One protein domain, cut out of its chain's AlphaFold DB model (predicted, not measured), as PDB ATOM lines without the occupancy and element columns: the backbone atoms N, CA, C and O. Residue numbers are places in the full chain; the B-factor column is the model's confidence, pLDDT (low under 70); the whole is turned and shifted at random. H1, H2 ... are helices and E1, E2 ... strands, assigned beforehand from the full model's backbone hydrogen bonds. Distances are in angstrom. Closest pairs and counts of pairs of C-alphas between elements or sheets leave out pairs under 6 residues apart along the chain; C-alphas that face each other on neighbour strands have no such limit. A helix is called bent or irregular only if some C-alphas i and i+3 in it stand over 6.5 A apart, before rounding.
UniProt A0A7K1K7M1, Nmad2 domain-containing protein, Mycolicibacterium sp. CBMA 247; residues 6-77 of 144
ATOM      1  N   LYS A   6     -39.713 -49.388  -4.268       97.75
ATOM      2  CA  LYS A   6     -38.582 -49.004  -5.101       97.75
ATOM      3  C   LYS A   6     -38.101 -50.241  -5.846       97.75
ATOM      4  O   LYS A   6     -37.793 -51.246  -5.216       97.75
ATOM      5  N   PHE A   7     -38.011 -50.120  -7.161       98.00
ATOM      6  CA  PHE A   7     -37.504 -51.147  -8.064       98.00
ATOM      7  C   PHE A   7     -36.241 -50.656  -8.758       98.00
ATOM      8  O   PHE A   7     -36.065 -49.455  -8.937       98.00
ATOM      9  N   THR A   8     -35.389 -51.562  -9.204       98.00
ATOM     10  CA  THR A   8     -34.469 -51.288 -10.316       98.00
ATOM     11  C   THR A   8     -35.251 -51.143 -11.625       98.00
ATOM     12  O   THR A   8     -36.417 -51.551 -11.723       98.00
ATOM     13  N   PHE A   9     -34.625 -50.592 -12.664       97.69
ATOM     14  CA  PHE A   9     -35.248 -50.526 -13.989       97.69
ATOM     15  C   PHE A   9     -35.597 -51.916 -14.531       97.69
ATOM     16  O   PHE A   9     -36.676 -52.095 -15.094       97.69
ATOM     17  N   ASP A  10     -34.733 -52.909 -14.315       97.62
ATOM     18  CA  ASP A  10     -34.934 -54.270 -14.818       97.62
ATOM     19  C   ASP A  10     -36.056 -55.005 -14.070       97.62
ATOM     20  O   ASP A  10     -36.865 -55.698 -14.694       97.62
ATOM     21  N   GLU A  11     -36.172 -54.829 -12.751       98.06
ATOM     22  CA  GLU A  11     -37.296 -55.396 -11.997       98.06
ATOM     23  C   GLU A  11     -38.621 -54.746 -12.412       98.06
ATOM     24  O   GLU A  11     -39.577 -55.459 -12.716       98.06
ATOM     25  N   TYR A  12     -38.667 -53.412 -12.522       97.56
ATOM     26  CA  TYR A  12     -39.840 -52.711 -13.053       97.56
ATOM     27  C   TYR A  12     -40.191 -53.204 -14.464       97.56
ATOM     28  O   TYR A  12     -41.364 -53.408 -14.792       97.56
ATOM     29  N   TRP A  13     -39.178 -53.418 -15.309       96.81
ATOM     30  CA  TRP A  13     -39.373 -53.882 -16.673       96.81
ATOM     31  C   TRP A  13     -39.981 -55.284 -16.717       96.81
ATOM     32  O   TRP A  13     -40.825 -55.561 -17.570       96.81
ATOM     33  N   ASN A  14     -39.593 -56.180 -15.820       96.69
ATOM     34  CA  ASN A  14     -40.066 -57.563 -15.840       96.69
ATOM     35  C   ASN A  14     -41.336 -57.792 -15.001       96.69
ATOM     36  O   ASN A  14     -42.018 -58.797 -15.196       96.69
ATOM     37  N   ASP A  15     -41.716 -56.849 -14.137       97.81
ATOM     38  CA  ASP A  15     -42.921 -56.952 -13.314       97.81
ATOM     39  C   ASP A  15     -44.208 -56.867 -14.166       97.81
ATOM     40  O   ASP A  15     -44.452 -55.928 -14.937       97.81
ATOM     41  N   ALA A  16     -45.076 -57.872 -14.016       97.38
ATOM     42  CA  ALA A  16     -46.333 -57.995 -14.750       97.38
ATOM     43  C   ALA A  16     -47.283 -56.796 -14.548       97.38
ATOM     44  O   ALA A  16     -48.045 -56.453 -15.459       97.38
ATOM     45  N   ARG A  17     -47.219 -56.117 -13.393       96.19
ATOM     46  CA  ARG A  17     -48.064 -54.959 -13.050       96.19
ATOM     47  C   ARG A  17     -47.834 -53.768 -13.977       96.19
ATOM     48  O   ARG A  17     -48.745 -52.963 -14.188       96.19
ATOM     49  N   PHE A  18     -46.636 -53.647 -14.550       95.19
ATOM     50  CA  PHE A  18     -46.212 -52.445 -15.271       95.19
ATOM     51  C   PHE A  18     -46.093 -52.623 -16.783       95.19
ATOM     52  O   PHE A  18     -45.782 -51.666 -17.488       95.19
ATOM     53  N   GLN A  19     -46.427 -53.796 -17.329       93.50
ATOM     54  CA  GLN A  19     -46.302 -54.054 -18.771       93.50
ATOM     55  C   GLN A  19     -47.094 -53.054 -19.628       93.50
ATOM     56  O   GLN A  19     -46.603 -52.579 -20.647       93.50
ATOM     57  N   ARG A  20     -48.284 -52.651 -19.163       90.81
ATOM     58  CA  ARG A  20     -49.133 -51.630 -19.809       90.81
ATOM     59  C   ARG A  20     -48.705 -50.182 -19.522       90.81
ATOM     60  O   ARG A  20     -49.418 -49.260 -19.899       90.81
ATOM     61  N   LYS A  21     -47.621 -49.960 -18.780       90.50
ATOM     62  CA  LYS A  21     -47.076 -48.623 -18.487       90.50
ATOM     63  C   LYS A  21     -45.816 -48.314 -19.295       90.50
ATOM     64  O   LYS A  21     -45.378 -47.169 -19.302       90.50
ATOM     65  N   LYS A  22     -45.235 -49.313 -19.962       92.06
ATOM     66  CA  LYS A  22     -44.057 -49.146 -20.817       92.06
ATOM     67  C   LYS A  22     -44.430 -48.327 -22.040       92.06
ATOM     68  O   LYS A  22     -45.342 -48.714 -22.767       92.06
ATOM     69  N   ALA A  23     -43.747 -47.207 -22.243       92.19
ATOM     70  CA  ALA A  23     -44.096 -46.301 -23.321       92.19
ATOM     71  C   ALA A  23     -43.806 -46.915 -24.698       92.19
ATOM     72  O   ALA A  23     -42.810 -47.609 -24.887       92.19
ATOM     73  N   ASP A  24     -44.673 -46.608 -25.659       88.12
ATOM     74  CA  ASP A  24     -44.536 -47.009 -27.063       88.12
ATOM     75  C   ASP A  24     -44.967 -45.836 -27.944       88.12
ATOM     76  O   ASP A  24     -46.082 -45.312 -27.812       88.12
ATOM     77  N   ARG A  25     -44.088 -45.427 -28.862       89.88
ATOM     78  CA  ARG A  25     -44.325 -44.356 -29.836       89.88
ATOM     79  C   ARG A  25     -45.577 -44.578 -30.692       89.88
ATOM     80  O   ARG A  25     -46.208 -43.604 -31.105       89.88
ATOM     81  N   ARG A  26     -45.962 -45.828 -30.946       89.88
ATOM     82  CA  ARG A  26     -47.152 -46.206 -31.728       89.88
ATOM     83  C   ARG A  26     -48.438 -46.179 -30.904       89.88
ATOM     84  O   ARG A  26     -49.524 -46.255 -31.473       89.88
ATOM     85  N   GLY A  27     -48.337 -46.040 -29.582       86.56
ATOM     86  CA  GLY A  27     -49.483 -45.985 -28.681       86.56
ATOM     87  C   GLY A  27     -50.285 -44.680 -28.763       86.56
ATOM     88  O   GLY A  27     -50.012 -43.781 -29.567       86.56
ATOM     89  N   SER A  28     -51.294 -44.564 -27.895       87.75
ATOM     90  CA  SER A  28     -52.050 -43.317 -27.694       87.75
ATOM     91  C   SER A  28     -51.153 -42.195 -27.163       87.75
ATOM     92  O   SER A  28     -50.062 -42.465 -26.667       87.75
ATOM     93  N   LEU A  29     -51.615 -40.939 -27.200       84.31
ATOM     94  CA  LEU A  29     -50.830 -39.805 -26.702       84.31
ATOM     95  C   LEU A  29     -50.319 -40.046 -25.274       84.31
ATOM     96  O   LEU A  29     -49.127 -39.936 -25.039       84.31
ATOM     97  N   LYS A  30     -51.176 -40.500 -24.354       82.50
ATOM     98  CA  LYS A  30     -50.781 -40.852 -22.978       82.50
ATOM     99  C   LYS A  30     -49.694 -41.934 -22.920       82.50
ATOM    100  O   LYS A  30     -48.837 -41.903 -22.049       82.50
ATOM    101  N   TYR A  31     -49.740 -42.893 -23.839       86.38
ATOM    102  CA  TYR A  31     -48.841 -44.044 -23.859       86.38
ATOM    103  C   TYR A  31     -47.436 -43.708 -24.382       86.38
ATOM    104  O   TYR A  31     -46.506 -44.476 -24.175       86.38
ATOM    105  N   ARG A  32     -47.255 -42.565 -25.057       89.38
ATOM    106  CA  ARG A  32     -45.958 -42.170 -25.639       89.38
ATOM    107  C   ARG A  32     -45.023 -41.454 -24.657       89.38
ATOM    108  O   ARG A  32     -43.844 -41.325 -24.971       89.38
ATOM    109  N   TYR A  33     -45.544 -40.981 -23.521       87.56
ATOM    110  CA  TYR A  33     -44.877 -40.057 -22.586       87.56
ATOM    111  C   TYR A  33     -44.650 -40.686 -21.198       87.56
ATOM    112  O   TYR A  33     -44.799 -40.022 -20.179       87.56
ATOM    113  N   GLY A  34     -44.395 -41.993 -21.133       89.25
ATOM    114  CA  GLY A  34     -43.939 -42.610 -19.884       89.25
ATOM    115  C   GLY A  34     -42.437 -42.391 -19.701       89.25
ATOM    116  O   GLY A  34     -41.697 -42.560 -20.665       89.25
ATOM    117  N   ASP A  35     -41.998 -42.084 -18.479       86.88
ATOM    118  CA  ASP A  35     -40.583 -41.804 -18.173       86.88
ATOM    119  C   ASP A  35     -39.763 -43.074 -17.852       86.88
ATOM    120  O   ASP A  35     -38.557 -43.127 -18.082       86.88
ATOM    121  N   ASN A  36     -40.411 -44.145 -17.374       93.69
ATOM    122  CA  ASN A  36     -39.747 -45.405 -17.005       93.69
ATOM    123  C   ASN A  36     -39.566 -46.317 -18.231       93.69
ATOM    124  O   ASN A  36     -40.254 -47.330 -18.382       93.69
ATOM    125  N   VAL A  37     -38.679 -45.913 -19.143       95.62
ATOM    126  CA  VAL A  37     -38.509 -46.520 -20.480       95.62
ATOM    127  C   VAL A  37     -37.185 -47.249 -20.678       95.62
ATOM    128  O   VAL A  37     -36.864 -47.621 -21.810       95.62
ATOM    129  N   TYR A  38     -36.440 -47.459 -19.597       97.06
ATOM    130  CA  TYR A  38     -35.103 -48.040 -19.615       97.06
ATOM    131  C   TYR A  38     -35.103 -49.491 -19.127       97.06
ATOM    132  O   TYR A  38     -35.914 -49.874 -18.283       97.06
ATOM    133  N   ARG A  39     -34.185 -50.289 -19.673       96.69
ATOM    134  CA  ARG A  39     -33.814 -51.637 -19.210       96.69
ATOM    135  C   ARG A  39     -32.386 -51.944 -19.635       96.69
ATOM    136  O   ARG A  39     -31.885 -51.278 -20.540       96.69
ATOM    137  N   ARG A  40     -31.766 -52.985 -19.100       97.19
ATOM    138  CA  ARG A  40     -30.498 -53.498 -19.626       97.19
ATOM    139  C   ARG A  40     -30.711 -54.521 -20.747       97.19
ATOM    140  O   ARG A  40     -31.716 -55.235 -20.787       97.19
ATOM    141  N   ALA A  41     -29.778 -54.548 -21.690       96.00
ATOM    142  CA  ALA A  41     -29.566 -55.653 -22.618       96.00
ATOM    143  C   ALA A  41     -28.801 -56.797 -21.928       96.00
ATOM    144  O   ALA A  41     -28.309 -56.641 -20.810       96.00
ATOM    145  N   ASP A  42     -28.659 -57.931 -22.617       94.56
ATOM    146  CA  ASP A  42     -27.938 -59.104 -22.101       94.56
ATOM    147  C   ASP A  42     -26.451 -58.816 -21.816       94.56
ATOM    148  O   ASP A  42     -25.849 -59.445 -20.949       94.56
ATOM    149  N   ASP A  43     -25.859 -57.844 -22.515       95.62
ATOM    150  CA  ASP A  43     -24.483 -57.378 -22.305       95.62
ATOM    151  C   ASP A  43     -24.362 -56.286 -21.221       95.62
ATOM    152  O   ASP A  43     -23.272 -55.770 -20.968       95.62
ATOM    153  N   GLY A  44     -25.475 -55.934 -20.569       93.88
ATOM    154  CA  GLY A  44     -25.548 -54.930 -19.511       93.88
ATOM    155  C   GLY A  44     -25.680 -53.485 -19.996       93.88
ATOM    156  O   GLY A  44     -25.808 -52.591 -19.156       93.88
ATOM    157  N   GLN A  45     -25.683 -53.226 -21.309       95.69
ATOM    158  CA  GLN A  45     -25.893 -51.878 -21.840       95.69
ATOM    159  C   GLN A  45     -27.329 -51.404 -21.619       95.69
ATOM    160  O   GLN A  45     -28.279 -52.184 -21.689       95.69
ATOM    161  N   TRP A  46     -27.505 -50.105 -21.388       97.25
ATOM    162  CA  TRP A  46     -28.834 -49.517 -21.280       97.25
ATOM    163  C   TRP A  46     -29.532 -49.468 -22.640       97.25
ATOM    164  O   TRP A  46     -29.000 -48.964 -23.625       97.25
ATOM    165  N   LEU A  47     -30.772 -49.937 -22.665       96.44
ATOM    166  CA  LEU A  47     -31.707 -49.801 -23.766       96.44
ATOM    167  C   LEU A  47     -32.808 -48.826 -23.363       96.44
ATOM    168  O   LEU A  47     -33.418 -48.970 -22.303       96.44
ATOM    169  N   GLN A  48     -33.111 -47.880 -24.247       96.69
ATOM    170  CA  GLN A  48     -34.279 -47.011 -24.141       96.69
ATOM    171  C   GLN A  48     -35.366 -47.484 -25.111       96.69
ATOM    172  O   GLN A  48     -35.087 -47.837 -26.256       96.69
ATOM    173  N   SER A  49     -36.619 -47.473 -24.664       94.56
ATOM    174  CA  SER A  49     -37.769 -47.786 -25.521       94.56
ATOM    175  C   SER A  49     -38.013 -46.692 -26.560       94.56
ATOM    176  O   SER A  49     -37.881 -45.505 -26.255       94.56
ATOM    177  N   ASP A  50     -38.459 -47.077 -27.758       93.75
ATOM    178  CA  ASP A  50     -38.891 -46.111 -28.768       93.75
ATOM    179  C   ASP A  50     -40.191 -45.409 -28.329       93.75
ATOM    180  O   ASP A  50     -41.283 -45.983 -28.354       93.75
ATOM    181  N   CYS A  51     -40.072 -44.156 -27.891       92.12
ATOM    182  CA  CYS A  51     -41.154 -43.360 -27.317       92.12
ATOM    183  C   CYS A  51     -40.947 -41.863 -27.614       92.12
ATOM    184  O   CYS A  51     -40.254 -41.499 -28.559       92.12
ATOM    185  N   ARG A  52     -41.575 -40.950 -26.864       91.06
ATOM    186  CA  ARG A  52     -41.342 -39.507 -27.053       91.06
ATOM    187  C   ARG A  52     -39.994 -39.026 -26.494       91.06
ATOM    188  O   ARG A  52     -39.556 -37.942 -26.863       91.06
ATOM    189  N   HIS A  53     -39.347 -39.822 -25.643       90.94
ATOM    190  CA  HIS A  53     -38.055 -39.500 -25.027       90.94
ATOM    191  C   HIS A  53     -36.845 -39.986 -25.846       90.94
ATOM    192  O   HIS A  53     -35.725 -39.549 -25.567       90.94
ATOM    193  N   SER A  54     -37.071 -40.849 -26.845       93.25
ATOM    194  CA  SER A  54     -36.076 -41.286 -27.833       93.25
ATOM    195  C   SER A  54     -35.930 -40.270 -28.973       93.25
ATOM    196  O   SER A  54     -36.761 -39.374 -29.150       93.25
ATOM    197  N   LEU A  55     -34.876 -40.415 -29.779       94.69
ATOM    198  CA  LEU A  55     -34.669 -39.607 -30.983       94.69
ATOM    199  C   LEU A  55     -35.777 -39.856 -32.013       94.69
ATOM    200  O   LEU A  55     -36.455 -40.881 -31.981       94.69
ATOM    201  N   GLU A  56     -35.965 -38.949 -32.971       91.06
ATOM    202  CA  GLU A  56     -37.004 -39.096 -34.005       91.06
ATOM    203  C   GLU A  56     -36.843 -40.385 -34.834       91.06
ATOM    204  O   GLU A  56     -37.839 -40.996 -35.208       91.06
ATOM    205  N   SER A  57     -35.615 -40.892 -34.992       92.00
ATOM    206  CA  SER A  57     -35.327 -42.200 -35.608       92.00
ATOM    207  C   SER A  57     -35.761 -43.413 -34.769       92.00
ATOM    208  O   SER A  57     -35.730 -44.538 -35.260       92.00
ATOM    209  N   GLY A  58     -36.137 -43.201 -33.507       90.06
ATOM    210  CA  GLY A  58     -36.457 -44.234 -32.518       90.06
ATOM    211  C   GLY A  58     -35.243 -44.766 -31.757       90.06
ATOM    212  O   GLY A  58     -35.398 -45.563 -30.835       90.06
ATOM    213  N   GLN A  59     -34.040 -44.301 -32.102       94.12
ATOM    214  CA  GLN A  59     -32.814 -44.618 -31.373       94.12
ATOM    215  C   GLN A  59     -32.795 -43.966 -29.989       94.12
ATOM    216  O   GLN A  59     -33.413 -42.918 -29.770       94.12
ATOM    217  N   ALA A  60     -32.048 -44.581 -29.072       95.06
ATOM    218  CA  ALA A  60     -31.867 -44.060 -27.729       95.06
ATOM    219  C   ALA A  60     -31.299 -42.634 -27.757       95.06
ATOM    220  O   ALA A  60     -30.426 -42.293 -28.555       95.06
ATOM    221  N   ASN A  61     -31.810 -41.792 -26.868       96.69
ATOM    222  CA  ASN A  61     -31.218 -40.498 -26.582       96.69
ATOM    223  C   ASN A  61     -30.203 -40.666 -25.445       96.69
ATOM    224  O   ASN A  61     -30.574 -40.670 -24.272       96.69
ATOM    225  N   GLU A  62     -28.923 -40.785 -25.796       96.12
ATOM    226  CA  GLU A  62     -27.830 -41.061 -24.852       96.12
ATOM    227  C   GLU A  62     -27.732 -40.048 -23.701       96.12
ATOM    228  O   GLU A  62     -27.423 -40.414 -22.567       96.12
ATOM    229  N   ALA A  63     -28.052 -38.774 -23.954       96.19
ATOM    230  CA  ALA A  63     -28.061 -37.755 -22.906       96.19
ATOM    231  C   ALA A  63     -29.156 -38.021 -21.860       96.19
ATOM    232  O   ALA A  63     -28.935 -37.817 -20.666       96.19
ATOM    233  N   HIS A  64     -30.326 -38.500 -22.296       95.06
ATOM    234  CA  HIS A  64     -31.400 -38.903 -21.388       95.06
ATOM    235  C   HIS A  64     -31.055 -40.201 -20.665       95.06
ATOM    236  O   HIS A  64     -31.199 -40.254 -19.451       95.06
ATOM    237  N   VAL A  65     -30.534 -41.206 -21.378       96.25
ATOM    238  CA  VAL A  65     -30.097 -42.473 -20.772       96.25
ATOM    239  C   VAL A  65     -29.105 -42.201 -19.646       96.25
ATOM    240  O   VAL A  65     -29.355 -42.598 -18.514       96.25
ATOM    241  N   SER A  66     -28.024 -41.469 -19.922       95.62
ATOM    242  CA  SER A  66     -26.986 -41.159 -18.933       95.62
ATOM    243  C   SER A  66     -27.543 -40.451 -17.693       95.62
ATOM    244  O   SER A  66     -27.258 -40.849 -16.564       95.62
ATOM    245  N   ARG A  67     -28.389 -39.432 -17.889       93.81
ATOM    246  CA  ARG A  67     -28.981 -38.670 -16.782       93.81
ATOM    247  C   ARG A  67     -29.977 -39.502 -15.973       93.81
ATOM    248  O   ARG A  67     -29.905 -39.516 -14.749       93.81
ATOM    249  N   ASP A  68     -30.911 -40.163 -16.646       94.19
ATOM    250  CA  ASP A  68     -32.071 -40.788 -16.008       94.19
ATOM    251  C   ASP A  68     -31.707 -42.140 -15.366       94.19
ATOM    252  O   ASP A  68     -32.317 -42.539 -14.378       94.19
ATOM    253  N   THR A  69     -30.675 -42.823 -15.877       95.31
ATOM    254  CA  THR A  69     -30.152 -44.080 -15.307       95.31
ATOM    255  C   THR A  69     -29.021 -43.876 -14.294       95.31
ATOM    256  O   THR A  69     -28.464 -44.850 -13.785       95.31
ATOM    257  N   GLY A  70     -28.699 -42.622 -13.944       94.56
ATOM    258  CA  GLY A  70     -27.690 -42.293 -12.928       94.56
ATOM    259  C   GLY A  70     -28.015 -42.852 -11.535       94.56
ATOM    260  O   GLY A  70     -27.119 -43.049 -10.716       94.56
ATOM    261  N   ALA A  71     -29.289 -43.162 -11.284       93.31
ATOM    262  CA  ALA A  71     -29.734 -43.996 -10.180       93.31
ATOM    263  C   ALA A  71     -30.614 -45.127 -10.724       93.31
ATOM    264  O   ALA A  71     -31.602 -44.873 -11.409       93.31
ATOM    265  N   ASP A  72     -30.288 -46.376 -10.387       96.00
ATOM    266  CA  ASP A  72     -31.079 -47.547 -10.787       96.00
ATOM    267  C   ASP A  72     -32.305 -47.692  -9.870       96.00
ATOM    268  O   ASP A  72     -32.323 -48.481  -8.922       96.00
ATOM    269  N   ALA A  73     -33.278 -46.799 -10.065       96.06
ATOM    270  CA  ALA A  73     -34.419 -46.635  -9.178       96.06
ATOM    271  C   ALA A  73     -35.675 -46.157  -9.920       96.06
ATOM    272  O   ALA A  73     -35.746 -45.025 -10.388       96.06
ATOM    273  N   VAL A  74     -36.714 -46.984  -9.902       96.50
ATOM    274  CA  VAL A  74     -38.085 -46.648 -10.271       96.50
ATOM    275  C   VAL A  74     -38.936 -46.616  -9.005       96.50
ATOM    276  O   VAL A  74     -39.010 -47.599  -8.266       96.50
ATOM    277  N   LEU A  75     -39.578 -45.475  -8.747       96.06
ATOM    278  CA  LEU A  75     -40.424 -45.263  -7.571       96.06
ATOM    279  C   LEU A  75     -41.884 -45.558  -7.909       96.06
ATOM    280  O   LEU A  75     -42.428 -45.026  -8.879       96.06
ATOM    281  N   VAL A  76     -42.533 -46.379  -7.088       95.94
ATOM    282  CA  VAL A  76     -43.929 -46.781  -7.270       95.94
ATOM    283  C   VAL A  76     -44.750 -46.329  -6.068       95.94
ATOM    284  O   VAL A  76     -44.294 -46.347  -4.925       95.94
ATOM    285  N   SER A  77     -45.966 -45.873  -6.356       95.00
ATOM    286  CA  SER A  77     -46.912 -45.366  -5.371       95.00
ATOM    287  C   SER A  77     -48.341 -45.611  -5.839       95.00
ATOM    288  O   SER A  77     -48.674 -45.347  -7.001       95.00
TER     289      SER A  77
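AT A GLANCE: This is residues 6 to 77 of the 144 residues of the protein "Nmad2 domain-containing protein" of Mycolicibacterium sp. CBMA 247 (UniProt A0A7K1K7M1). A hairpin of two short strands, E1 and E2, lies near the middle of a small rounded body, with H1 packed on E1 and H4 close to E2. H2 and H3 lie farther out, joined by a link of residues 22 to 28, and E3 brings the end of the printed part back to its beginning, where residues 6 to 7 pair with it. The printed part has 72 residues, with four named helices and three named strands in the order H1, H2, H3, E1, E2, H4, E3; E1 and E2 make an antiparallel sheet of two strands. The class is mixed, helices and strands, though under half of the residues are in named elements. The whole is compact, with a radius of gyration of the C-alphas of 11.6 A and spans of 29 by 24 by 21 A.

IN THESE COORDINATES: H1 is residues 9 to 14, beginning at C-alpha 9 (-35.248, -50.526, -13.989). H2, residues 16 to 21, is 10.1 A long and irregular: C-alphas 17 and 20 are 7.6 A apart. H3 is residues 29 to 32. E1 is residues 38 to 40, beginning at C-alpha 38 (-35.103, -48.040, -19.615), and E2 is residues 46 to 48. H4, residues 62 to 68, is 9.8 A long. E3 is residues 74 to 76, ending at C-alpha 76 (-43.929, -46.781, -7.270).

HOW THE PARTS SIT: Residues 6 to 7 pair, antiparallel, with residues 74 to 75 of E3, which pairs with no named strand. The closest C-alphas of H1 and E3 are those of Phe 9 and Val 74, 6.1 A apart. H1 comes nearer to E1, where the C-alphas of Asp 10 and Arg 39 are closest at 5.2 A. H1 and H2 are close but not clearly touching, with Tyr 12 and Phe 18 closest at 6.8 A between C-alphas; they are only just about perpendicular, at 70.2 degrees. H2 and H3 are close but not clearly touching, with the C-alphas of Lys 21 and Tyr 31 closest at 7.3 A. The hairpin E1 and E2 is antiparallel at 145 degrees between directions, with N 39 and O 47 at 3.0 A and N 47 and O 39 at 2.7 A, within hydrogen-bond range. The closest C-alphas of E2 and H4 are those of Gln 48 and Val 65, 7.0 A apart. H1 and H4 are apart, as are H4 and E3. Every O i to N i+4 pair is within hydrogen-bond range in H1 and H4; H2 has 0 of 2, with 1 of 3 O i to N i+3 pairs within range, and H3 is too short for an i+4 pair.

THE WHOLE: The two C-alphas farthest apart, those of Ser 57 and Ser 77, are 32.5 A apart, while those of Lys 6 and Ser 77 are 9.1 A apart. The link from E2 to H4, residues 49 to 61, is long. The printed part has no cut. Its mean pLDDT is 93.8, and no printed residue is under 70.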